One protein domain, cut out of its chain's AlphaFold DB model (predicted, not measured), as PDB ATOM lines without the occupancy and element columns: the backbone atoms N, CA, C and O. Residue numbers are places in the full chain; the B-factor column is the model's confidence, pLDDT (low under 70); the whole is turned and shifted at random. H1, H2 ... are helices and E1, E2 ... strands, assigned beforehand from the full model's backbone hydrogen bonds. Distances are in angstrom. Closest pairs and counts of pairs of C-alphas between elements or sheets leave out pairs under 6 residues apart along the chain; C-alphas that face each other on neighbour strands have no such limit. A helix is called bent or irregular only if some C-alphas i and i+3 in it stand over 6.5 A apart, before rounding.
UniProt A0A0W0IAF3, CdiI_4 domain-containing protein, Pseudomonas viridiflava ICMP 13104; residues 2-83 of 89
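This is residues 2 to 83 of the 89 residues of the protein "CdiI_4 domain-containing protein" of Pseudomonas viridiflava ICMP 13104 (UniProt A0A0W0IAF3). An antiparallel sheet of four short strands has a bundle of three helices on one side, while the unnamed stretch 27 to 41 loops away at the opposite end of the longest axis from H3. H1 packs on the E1 end of the sheet, H2 starts beside the other end and runs away from it, and H3 folds back beside H2 and H1. The printed part has 82 residues, in the order H1 E1 E2 E3 E4 H2 H3, with the sheet in the order E1 E2 E3 E4; the class is mixed, helices and strands. The whole is compact, with a radius of gyration of the C-alphas of 13.5 A, yet elongated in outline, spanning 42 by 24 by 18 A.

Start at the sheet, a meander, each strand the antiparallel neighbour of the one before: E1, residues 18 to 20, E2, 23 to 26, E3, 42 to 46, and E4, 49 to 53. Between E1 and E2 look for N 20 and O 23, 2.8 A apart; between E2 and E3 for N 24 and O 45, 2.9 A; between E3 and E4 for N 44 and O 51, 2.9 A. These three pairs of strands are hairpins. H1, residues 2 to 13, is on the sheet over E1 at a height of 9.6 A, its local plane only just fixed by 6 C-alphas; it runs along the strands, at 8 degrees to E1 on the local plane. Their closest C-alphas, of Gly 8 and Phe 18, are 6.8 A apart. H2, residues 55 to 72, is on the sheet through its residues 55 to 61; H1 and H2 on one face of it make two layers, a sheet with helices on one face. H3, residues 74 to 83, is not on the sheet. The three helices form an up and down bundle, each running against the one before it. H1 and H2 are close but not clearly touching, the C-alphas of Leu 9 and Ala 62 being closest at 7.8 A. H2 and H3, a helical hairpin, only just touch, with 3 pairs of C-alphas within 8 A, through residues 66 to 70 of H2 alone; the closest C-alphas are those of Leu 70 and Thr 77, 6.3 A. H1 and H3 touch at a shallow tilt of 15 degrees, the same way, closest at the C-alphas of Ala 13 and Leu 83, 6.2 A. Every O i to N i+4 pair is within hydrogen-bond range in H1, but 13 of 14 in H2 and 4 of 6 in H3.

Find C-alpha 2 at (86.323, 102.255, 43.283); from there H1 runs 17.0 A. E3 is 13.8 A long and E4 13.4 A, against 10.5 A for E2 and 6.6 A for E1. H2 runs 26.2 A from C-alpha 55 at (89.836, 126.180, 44.258). H3 is 14.8 A long, ending with C-alpha 83 at (96.822, 112.091, 39.726); it is irregular, with C-alphas 75 and 78 7.8 A apart.

Look to Ser 33 and Pro 74 for the two C-alphas farthest apart, at 42.7 A. The link from E2 to E3 is long, 15 residues, and the other links are tight. The printed part has no cut. Its mean pLDDT is 93.0, and residue 2 alone is under 70.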
ATOM      1  N   SER A   2      84.979 101.658  43.480       62.56
ATOM      2  CA  SER A   2      86.323 102.255  43.283       62.56
ATOM      3  C   SER A   2      86.617 102.858  41.889       62.56
ATOM      4  O   SER A   2      87.374 103.819  41.789       62.56
ATOM      5  N   LYS A   3      85.989 102.360  40.809       80.56
ATOM      6  CA  LYS A   3      86.282 102.816  39.430       80.56
ATOM      7  C   LYS A   3      85.814 104.244  39.121       80.56
ATOM      8  O   LYS A   3      86.529 104.965  38.436       80.56
ATOM      9  N   LYS A   4      84.637 104.650  39.623       91.00
ATOM     10  CA  LYS A   4      84.088 106.003  39.399       91.00
ATOM     11  C   LYS A   4      84.924 107.069  40.116       91.00
ATOM     12  O   LYS A   4      85.168 108.116  39.537       91.00
ATOM     13  N   PHE A   5      85.429 106.768  41.317       93.44
ATOM     14  CA  PHE A   5      86.281 107.690  42.074       93.44
ATOM     15  C   PHE A   5      87.576 108.030  41.327       93.44
ATOM     16  O   PHE A   5      87.844 109.199  41.069       93.44
ATOM     17  N   LEU A   6      88.345 107.015  40.913       95.25
ATOM     18  CA  LEU A   6      89.592 107.244  40.173       95.25
ATOM     19  C   LEU A   6      89.360 107.943  38.832       95.25
ATOM     20  O   LEU A   6      90.215 108.705  38.399       95.25
ATOM     21  N   TYR A   7      88.229 107.668  38.178       95.38
ATOM     22  CA  TYR A   7      87.880 108.318  36.920       95.38
ATOM     23  C   TYR A   7      87.485 109.788  37.116       95.38
ATOM     24  O   TYR A   7      87.961 110.649  36.388       95.38
ATOM     25  N   GLY A   8      86.691 110.105  38.143       95.69
ATOM     26  CA  GLY A   8      86.400 111.497  38.503       95.69
ATOM     27  C   GLY A   8      87.668 112.270  38.867       95.69
ATOM     28  O   GLY A   8      87.877 113.380  38.388       95.69
ATOM     29  N   LEU A   9      88.571 111.653  39.637       96.19
ATOM     30  CA  LEU A   9      89.860 112.256  39.979       96.19
ATOM     31  C   LEU A   9      90.734 112.507  38.740       96.19
ATOM     32  O   LEU A   9      91.398 113.539  38.677       96.19
ATOM     33  N   SER A  10      90.736 111.602  37.752       96.56
ATOM     34  CA  SER A  10      91.483 111.828  36.509       96.56
ATOM     35  C   SER A  10      90.899 112.959  35.673       96.56
ATOM     36  O   SER A  10      91.661 113.779  35.181       96.56
ATOM     37  N   LEU A  11      89.570 113.056  35.573       96.81
ATOM     38  CA  LEU A  11      88.915 114.158  34.863       96.81
ATOM     39  C   LEU A  11      89.199 115.503  35.544       96.81
ATOM     40  O   LEU A  11      89.592 116.458  34.882       96.81
ATOM     41  N   MET A  12      89.119 115.555  36.877       95.50
ATOM     42  CA  MET A  12      89.481 116.748  37.645       95.50
ATOM     43  C   MET A  12      90.943 117.161  37.413       95.50
ATOM     44  O   MET A  12      91.222 118.341  37.220       95.50
ATOM     45  N   ALA A  13      91.871 116.199  37.394       95.50
ATOM     46  CA  ALA A  13      93.283 116.435  37.088       95.50
ATOM     47  C   ALA A  13      93.532 116.921  35.648       95.50
ATOM     48  O   ALA A  13      94.554 117.547  35.383       95.50
ATOM     49  N   GLU A  14      92.613 116.638  34.727       95.25
ATOM     50  CA  GLU A  14      92.644 117.096  33.335       95.25
ATOM     51  C   GLU A  14      91.915 118.436  33.132       95.25
ATOM     52  O   GLU A  14      91.875 118.940  32.010       95.25
ATOM     53  N   GLY A  15      91.350 119.033  34.189       93.69
ATOM     54  CA  GLY A  15      90.554 120.259  34.070       93.69
ATOM     55  C   GLY A  15      89.175 120.024  33.442       93.69
ATOM     56  O   GLY A  15      88.580 120.942  32.883       93.69
ATOM     57  N   VAL A  16      88.667 118.791  33.500       94.50
ATOM     58  CA  VAL A  16      87.403 118.377  32.886       94.50
ATOM     59  C   VAL A  16      86.349 118.128  33.969       94.50
ATOM     60  O   VAL A  16      86.550 117.335  34.891       94.50
ATOM     61  N   GLY A  17      85.205 118.809  33.849       93.38
ATOM     62  CA  GLY A  17      84.027 118.561  34.683       93.38
ATOM     63  C   GLY A  17      83.370 117.214  34.364       93.38
ATOM     64  O   GLY A  17      83.549 116.655  33.281       93.38
ATOM     65  N   PHE A  18      82.591 116.675  35.294       94.81
ATOM     66  CA  PHE A  18      81.923 115.388  35.113       94.81
ATOM     67  C   PHE A  18      80.585 115.330  35.834       94.81
ATOM     68  O   PHE A  18      80.371 116.003  36.834       94.81
ATOM     69  N   CYS A  19      79.704 114.463  35.344       93.38
ATOM     70  CA  CYS A  19      78.461 114.095  36.002       93.38
ATOM     71  C   CYS A  19      78.357 112.567  36.009       93.38
ATOM     72  O   CYS A  19      78.454 111.916  34.964       93.38
ATOM     73  N   PHE A  20      78.229 111.990  37.199       91.94
ATOM     74  CA  PHE A  20      78.003 110.573  37.423       91.94
ATOM     75  C   PHE A  20      76.695 110.399  38.181       91.94
ATOM     76  O   PHE A  20      76.613 110.730  39.364       91.94
ATOM     77  N   ASP A  21      75.716 109.808  37.500       89.25
ATOM     78  CA  ASP A  21      74.357 109.648  38.008       89.25
ATOM     79  C   ASP A  21      73.810 111.022  38.457       89.25
ATOM     80  O   ASP A  21      73.757 111.940  37.644       89.25
ATOM     81  N   GLU A  22      73.461 111.194  39.729       90.62
ATOM     82  CA  GLU A  22      72.951 112.447  40.293       90.62
ATOM     83  C   GLU A  22      74.029 113.260  41.030       90.62
ATOM     84  O   GLU A  22      73.714 114.094  41.873       90.62
ATOM     85  N   THR A  23      75.312 113.013  40.748       92.69
ATOM     86  CA  THR A  23      76.437 113.766  41.326       92.69
ATOM     87  C   THR A  23      77.283 114.402  40.237       92.69
ATOM     88  O   THR A  23      77.623 113.739  39.258       92.69
ATOM     89  N   TYR A  24      77.663 115.664  40.397       94.19
ATOM     90  CA  TYR A  24      78.449 116.371  39.391       94.19
ATOM     91  C   TYR A  24      79.507 117.292  39.987       94.19
ATOM     92  O   TYR A  24      79.490 117.652  41.165       94.19
ATOM     93  N   PHE A  25      80.462 117.636  39.133       95.69
ATOM     94  CA  PHE A  25      81.549 118.557  39.393       95.69
ATOM     95  C   PHE A  25      81.787 119.408  38.146       95.69
ATOM     96  O   PHE A  25      81.978 118.864  37.052       95.69
ATOM     97  N   HIS A  26      81.817 120.728  38.315       95.06
ATOM     98  CA  HIS A  26      82.040 121.671  37.225       95.06
ATOM     99  C   HIS A  26      83.178 122.639  37.541       95.06
ATOM    100  O   HIS A  26      83.311 123.148  38.657       95.06
ATOM    101  N   PHE A  27      83.978 122.901  36.508       94.56
ATOM    102  CA  PHE A  27      84.838 124.074  36.439       94.56
ATOM    103  C   PHE A  27      84.018 125.276  35.960       94.56
ATOM    104  O   PHE A  27      83.043 125.082  35.227       94.56
ATOM    105  N   PRO A  28      84.407 126.495  36.352       93.44
ATOM    106  CA  PRO A  28      83.739 127.697  35.900       93.44
ATOM    107  C   PRO A  28      84.019 127.927  34.415       93.44
ATOM    108  O   PRO A  28      85.136 127.722  33.937       93.44
ATOM    109  N   ASP A  29      83.005 128.391  33.696       89.88
ATOM    110  CA  ASP A  29      83.103 128.828  32.308       89.88
ATOM    111  C   ASP A  29      82.457 130.212  32.179       89.88
ATOM    112  O   ASP A  29      81.250 130.359  31.977       89.88
ATOM    113  N   LEU A  30      83.292 131.245  32.327       82.88
ATOM    114  CA  LEU A  30      82.870 132.647  32.258       82.88
ATOM    115  C   LEU A  30      82.423 133.061  30.847       82.88
ATOM    116  O   LEU A  30      81.645 134.004  30.704       82.88
ATOM    117  N   GLU A  31      82.878 132.340  29.820       84.31
ATOM    118  CA  GLU A  31      82.547 132.598  28.416       84.31
ATOM    119  C   GLU A  31      81.304 131.817  27.961       84.31
ATOM    120  O   GLU A  31      80.766 132.072  26.878       84.31
ATOM    121  N   SER A  32      80.807 130.891  28.792       80.50
ATOM    122  CA  SER A  32      79.573 130.153  28.533       80.50
ATOM    123  C   SER A  32      78.405 131.109  28.306       80.50
ATOM    124  O   SER A  32      78.266 132.147  28.960       80.50
ATOM    125  N   SER A  33      77.525 130.754  27.370       75.62
ATOM    126  CA  SER A  33      76.280 131.484  27.129       75.62
ATOM    127  C   SER A  33      75.225 131.247  28.215       75.62
ATOM    128  O   SER A  33      74.286 132.036  28.305       75.62
ATOM    129  N   GLY A  34      75.371 130.190  29.023       75.25
ATOM    130  CA  GLY A  34      74.486 129.869  30.142       75.25
ATOM    131  C   GLY A  34      75.017 130.418  31.466       75.25
ATOM    132  O   GLY A  34      76.199 130.270  31.767       75.25
ATOM    133  N   ASP A  35      74.135 131.015  32.270       79.19
ATOM    134  CA  ASP A  35      74.508 131.608  33.564       79.19
ATOM    135  C   ASP A  35      74.934 130.563  34.616       79.19
ATOM    136  O   ASP A  35      75.665 130.898  35.540       79.19
ATOM    137  N   GLU A  36      74.554 129.293  34.449       82.50
ATOM    138  CA  GLU A  36      74.820 128.202  35.405       82.50
ATOM    139  C   GLU A  36      76.314 127.873  35.573       82.50
ATOM    140  O   GLU A  36      76.728 127.405  36.629       82.50
ATOM    141  N   LEU A  37      77.150 128.148  34.562       86.12
ATOM    142  CA  LEU A  37      78.602 127.922  34.638       86.12
ATOM    143  C   LEU A  37      79.404 129.202  34.923       86.12
ATOM    144  O   LEU A  37      80.628 129.148  35.048       86.12
ATOM    145  N   ARG A  38      78.735 130.351  35.073       89.94
ATOM    146  CA  ARG A  38      79.380 131.639  35.363       89.94
ATOM    147  C   ARG A  38      79.554 131.835  36.869       89.94
ATOM    148  O   ARG A  38      78.844 132.618  37.495       89.94
ATOM    149  N   PHE A  39      80.521 131.130  37.443       92.31
ATOM    150  CA  PHE A  39      80.894 131.247  38.855       92.31
ATOM    151  C   PHE A  39      82.414 131.369  39.041       92.31
ATOM    152  O   PHE A  39      83.176 131.283  38.083       92.31
ATOM    153  N   GLU A  40      82.862 131.581  40.279       92.88
ATOM    154  CA  GLU A  40      84.279 131.544  40.663       92.88
ATOM    155  C   GLU A  40      84.523 130.391  41.641       92.88
ATOM    156  O   GLU A  40      83.763 130.213  42.591       92.88
ATOM    157  N   GLY A  41      85.599 129.626  41.434       94.56
ATOM    158  CA  GLY A  41      85.941 128.469  42.264       94.56
ATOM    159  C   GLY A  41      85.540 127.144  41.622       94.56
ATOM    160  O   GLY A  41      85.596 127.004  40.407       94.56
ATOM    161  N   LEU A  42      85.169 126.159  42.434       96.25
ATOM    162  CA  LEU A  42      84.805 124.810  42.003       96.25
ATOM    163  C   LEU A  42      83.401 124.456  42.489       96.25
ATOM    164  O   LEU A  42      83.115 124.580  43.680       96.25
ATOM    165  N   MET A  43      82.551 123.980  41.579       96.31
ATOM    166  CA  MET A  43      81.173 123.597  41.882       96.31
ATOM    167  C   MET A  43      81.064 122.085  42.060       96.31
ATOM    168  O   MET A  43      81.500 121.315  41.204       96.31
ATOM    169  N   PHE A  44      80.437 121.669  43.156       95.81
ATOM    170  CA  PHE A  44      80.091 120.283  43.449       95.81
ATOM    171  C   PHE A  44      78.588 120.192  43.682       95.81
ATOM    172  O   PHE A  44      78.052 120.985  44.453       95.81
ATOM    173  N   GLY A  45      77.925 119.211  43.075       95.00
ATOM    174  CA  GLY A  45      76.485 119.029  43.232       95.00
ATOM    175  C   GLY A  45      76.065 117.583  43.444       95.00
ATOM    176  O   GLY A  45      76.713 116.644  42.972       95.00
ATOM    177  N   VAL A  46      74.978 117.420  44.195       93.69
ATOM    178  CA  VAL A  46      74.321 116.149  44.504       93.69
ATOM    179  C   VAL A  46      72.807 116.375  44.448       93.69
ATOM    180  O   VAL A  46      72.257 117.102  45.271       93.69
ATOM    181  N   PHE A  47      72.127 115.739  43.493       90.69
ATOM    182  CA  PHE A  47      70.733 116.028  43.140       90.69
ATOM    183  C   PHE A  47      70.517 117.535  42.898       90.69
ATOM    184  O   PHE A  47      71.148 118.101  42.009       90.69
ATOM    185  N   ASP A  48      69.651 118.163  43.697       88.00
ATOM    186  CA  ASP A  48      69.270 119.576  43.594       88.00
ATOM    187  C   ASP A  48      70.089 120.481  44.535       88.00
ATOM    188  O   ASP A  48      69.813 121.675  44.645       88.00
ATOM    189  N   GLU A  49      71.071 119.925  45.255       93.69
ATOM    190  CA  GLU A  49      71.952 120.680  46.146       93.69
ATOM    191  C   GLU A  49      73.323 120.875  45.500       93.69
ATOM    192  O   GLU A  49      74.001 119.909  45.142       93.69
ATOM    193  N   GLU A  50      73.760 122.128  45.404       94.69
ATOM    194  CA  GLU A  50      75.079 122.502  44.904       94.69
ATOM    195  C   GLU A  50      75.832 123.377  45.903       94.69
ATOM    196  O   GLU A  50      75.252 124.129  46.692       94.69
ATOM    197  N   VAL A  51      77.156 123.278  45.868       95.81
ATOM    198  CA  VAL A  51      78.054 124.138  46.626       95.81
ATOM    199  C   VAL A  51      79.212 124.568  45.742       95.81
ATOM    200  O   VAL A  51      79.842 123.752  45.067       95.81
ATOM    201  N   ILE A  52      79.510 125.863  45.779       96.75
ATOM    202  CA  ILE A  52      80.696 126.441  45.158       96.75
ATOM    203  C   ILE A  52      81.697 126.737  46.270       96.75
ATOM    204  O   ILE A  52      81.371 127.391  47.263       96.75
ATOM    205  N   VAL A  53      82.916 126.233  46.115       96.56
ATOM    206  CA  VAL A  53      84.023 126.441  47.054       96.56
ATOM    207  C   VAL A  53      85.206 127.079  46.342       96.56
ATOM    208  O   VAL A  53      85.301 127.024  45.118       96.56
ATOM    209  N   SER A  54      86.138 127.662  47.097       96.81
ATOM    210  CA  SER A  54      87.396 128.125  46.508       96.81
ATOM    211  C   SER A  54      88.162 126.952  45.878       96.81
ATOM    212  O   SER A  54      88.036 125.810  46.326       96.81
ATOM    213  N   GLU A  55      88.985 127.217  44.859       95.12
ATOM    214  CA  GLU A  55      89.836 126.180  44.258       95.12
ATOM    215  C   GLU A  55      90.719 125.496  45.309       95.12
ATOM    216  O   GLU A  55      90.786 124.269  45.363       95.12
ATOM    217  N   ALA A  56      91.324 126.285  46.203       95.06
ATOM    218  CA  ALA A  56      92.154 125.778  47.292       95.06
ATOM    219  C   ALA A  56      91.381 124.801  48.193       95.06
ATOM    220  O   ALA A  56      91.865 123.704  48.486       95.06
ATOM    221  N   ASP A  57      90.166 125.161  48.610       95.88
ATOM    222  CA  ASP A  57      89.332 124.292  49.443       95.88
ATOM    223  C   ASP A  57      88.890 123.036  48.680       95.88
ATOM    224  O   ASP A  57      88.971 121.929  49.216       95.88
ATOM    225  N   GLY A  58      88.491 123.173  47.413       95.81
ATOM    226  CA  GLY A  58      88.080 122.046  46.576       95.81
ATOM    227  C   GLY A  58      89.209 121.039  46.328       95.81
ATOM    228  O   GLY A  58      89.006 119.831  46.488       95.81
ATOM    229  N   TYR A  59      90.428 121.500  46.035       95.69
ATOM    230  CA  TYR A  59      91.584 120.612  45.878       95.69
ATOM    231  C   TYR A  59      92.029 119.987  47.204       95.69
ATOM    232  O   TYR A  59      92.396 118.808  47.236       95.69
ATOM    233  N   ASN A  60      91.926 120.711  48.321       95.75
ATOM    234  CA  ASN A  60      92.161 120.139  49.649       95.75
ATOM    235  C   ASN A  60      91.151 119.030  49.985       95.75
ATOM    236  O   ASN A  60      91.538 117.977  50.504       95.75
ATOM    237  N   LEU A  61      89.876 119.213  49.632       95.06
ATOM    238  CA  LEU A  61      88.848 118.179  49.768       95.06
ATOM    239  C   LEU A  61      89.152 116.956  48.893       95.06
ATOM    240  O   LEU A  61      89.061 115.828  49.385       95.06
ATOM    241  N   ALA A  62      89.588 117.149  47.643       95.38
ATOM    242  CA  ALA A  62      89.996 116.053  46.762       95.38
ATOM    243  C   ALA A  62      91.171 115.247  47.352       95.38
ATOM    244  O   ALA A  62      91.136 114.012  47.372       95.38
ATOM    245  N   ARG A  63      92.180 115.923  47.921       96.38
ATOM    246  CA  ARG A  63      93.312 115.282  48.617       96.38
ATOM    247  C   ARG A  63      92.853 114.499  49.853       96.38
ATOM    248  O   ARG A  63      93.280 113.361  50.056       96.38
ATOM    249  N   LEU A  64      91.938 115.052  50.652       97.06
ATOM    250  CA  LEU A  64      91.354 114.352  51.800       97.06
ATOM    251  C   LEU A  64      90.559 113.107  51.375       97.06
ATOM    252  O   LEU A  64      90.661 112.059  52.020       97.06
ATOM    253  N   ALA A  65      89.791 113.200  50.289       95.62
ATOM    254  CA  ALA A  65      89.055 112.073  49.731       95.62
ATOM    255  C   ALA A  65      90.005 110.968  49.243       95.62
ATOM    256  O   ALA A  65      89.771 109.797  49.537       95.62
ATOM    257  N   CYS A  66      91.119 111.331  48.598       96.94
ATOM    258  CA  CYS A  66      92.168 110.391  48.194       96.94
ATOM    259  C   CYS A  66      92.765 109.643  49.393       96.94
ATOM    260  O   CYS A  66      92.886 108.420  49.355       96.94
ATOM    261  N   ASN A  67      93.060 110.348  50.489       96.69
ATOM    262  CA  ASN A  67      93.554 109.726  51.721       96.69
ATOM    263  C   ASN A  67      92.563 108.698  52.287       96.69
ATOM    264  O   ASN A  67      92.965 107.598  52.662       96.69
ATOM    265  N   LYS A  68      91.264 109.026  52.324       96.88
ATOM    266  CA  LYS A  68      90.213 108.089  52.763       96.88
ATOM    267  C   LYS A  68      90.062 106.900  51.813       96.88
ATOM    268  O   LYS A  68      89.894 105.774  52.265       96.88
ATOM    269  N   TYR A  69      90.144 107.140  50.509       96.50
ATOM    270  CA  TYR A  69      90.067 106.100  49.490       96.50
ATOM    271  C   TYR A  69      91.216 105.087  49.617       96.50
ATOM    272  O   TYR A  69      90.967 103.884  49.636       96.50
ATOM    273  N   LEU A  70      92.455 105.557  49.792       96.88
ATOM    274  CA  LEU A  70      93.638 104.697  49.910       96.88
ATOM    275  C   LEU A  70      93.670 103.856  51.195       96.88
ATOM    276  O   LEU A  70      94.306 102.808  51.211       96.88
ATOM    277  N   GLN A  71      92.956 104.262  52.252       96.81
ATOM    278  CA  GLN A  71      92.767 103.408  53.434       96.81
ATOM    279  C   GLN A  71      91.970 102.134  53.113       96.81
ATOM    280  O   GLN A  71      92.148 101.120  53.785       96.81
ATOM    281  N   LEU A  72      91.098 102.184  52.101       96.25
ATOM    282  CA  LEU A  72      90.278 101.054  51.650       96.25
ATOM    283  C   LEU A  72      90.883 100.338  50.432       96.25
ATOM    284  O   LEU A  72      90.639  99.147  50.257       96.25
ATOM    285  N   HIS A  73      91.654 101.062  49.614       95.25
ATOM    286  CA  HIS A  73      92.234 100.609  48.345       95.25
ATOM    287  C   HIS A  73      93.737 100.928  48.250       95.25
ATOM    288  O   HIS A  73      94.155 101.731  47.407       95.25
ATOM    289  N   PRO A  74      94.585 100.351  49.123       96.50
ATOM    290  CA  PRO A  74      96.021 100.625  49.114       96.50
ATOM    291  C   PRO A  74      96.708 100.224  47.796       96.50
ATOM    292  O   PRO A  74      97.742 100.799  47.450       96.50
ATOM    293  N   GLU A  75      96.133  99.289  47.033       96.75
ATOM    294  CA  GLU A  75      96.602  98.863  45.709       96.75
ATOM    295  C   GLU A  75      96.692 100.009  44.689       96.75
ATOM    296  O   GLU A  75      97.535  99.974  43.793       96.75
ATOM    297  N   ASP A  76      95.881 101.055  44.857       97.00
ATOM    298  CA  ASP A  76      95.784 102.175  43.921       97.00
ATOM    299  C   ASP A  76      96.714 103.354  44.280       97.00
ATOM    300  O   ASP A  76      96.706 104.380  43.598       97.00
ATOM    301  N   THR A  77      97.564 103.213  45.309       97.12
ATOM    302  CA  THR A  77      98.454 104.278  45.827       97.12
ATOM    303  C   THR A  77      99.268 104.968  44.733       97.12
ATOM    304  O   THR A  77      99.274 106.195  44.650       97.12
ATOM    305  N   SER A  78      99.936 104.203  43.865       97.62
ATOM    306  CA  SER A  78     100.766 104.776  42.796       97.62
ATOM    307  C   SER A  78      99.948 105.632  41.831       97.62
ATOM    308  O   SER A  78     100.379 106.719  41.457       97.62
ATOM    309  N   LYS A  79      98.747 105.168  41.467       96.44
ATOM    310  CA  LYS A  79      97.861 105.866  40.534       96.44
ATOM    311  C   LYS A  79      97.272 107.128  41.155       96.44
ATOM    312  O   LYS A  79      97.246 108.169  40.510       96.44
ATOM    313  N   VAL A  80      96.825 107.055  42.408       96.94
ATOM    314  CA  VAL A  80      96.321 108.229  43.133       96.94
ATOM    315  C   VAL A  80      97.417 109.282  43.269       96.94
ATOM    316  O   VAL A  80      97.175 110.442  42.955       96.94
ATOM    317  N   ASN A  81      98.636 108.888  43.644       96.81
ATOM    318  CA  ASN A  81      99.759 109.819  43.754       96.81
ATOM    319  C   ASN A  81     100.096 110.488  42.413       96.81
ATOM    320  O   ASN A  81     100.363 111.686  42.395       96.81
ATOM    321  N   GLU A  82     100.039 109.752  41.300       97.00
ATOM    322  CA  GLU A  82     100.230 110.317  39.958       97.00
ATOM    323  C   GLU A  82      99.155 111.354  39.596       97.00
ATOM    324  O   GLU A  82      99.453 112.368  38.973       97.00
ATOM    325  N   LEU A  83      97.897 111.128  39.976       97.06
ATOM    326  CA  LEU A  83      96.822 112.091  39.726       97.06
ATOM    327  C   LEU A  83      96.937 113.320  40.637       97.06
ATOM    328  O   LEU A  83      96.740 114.446  40.188       97.06
TER     329      LEU A  83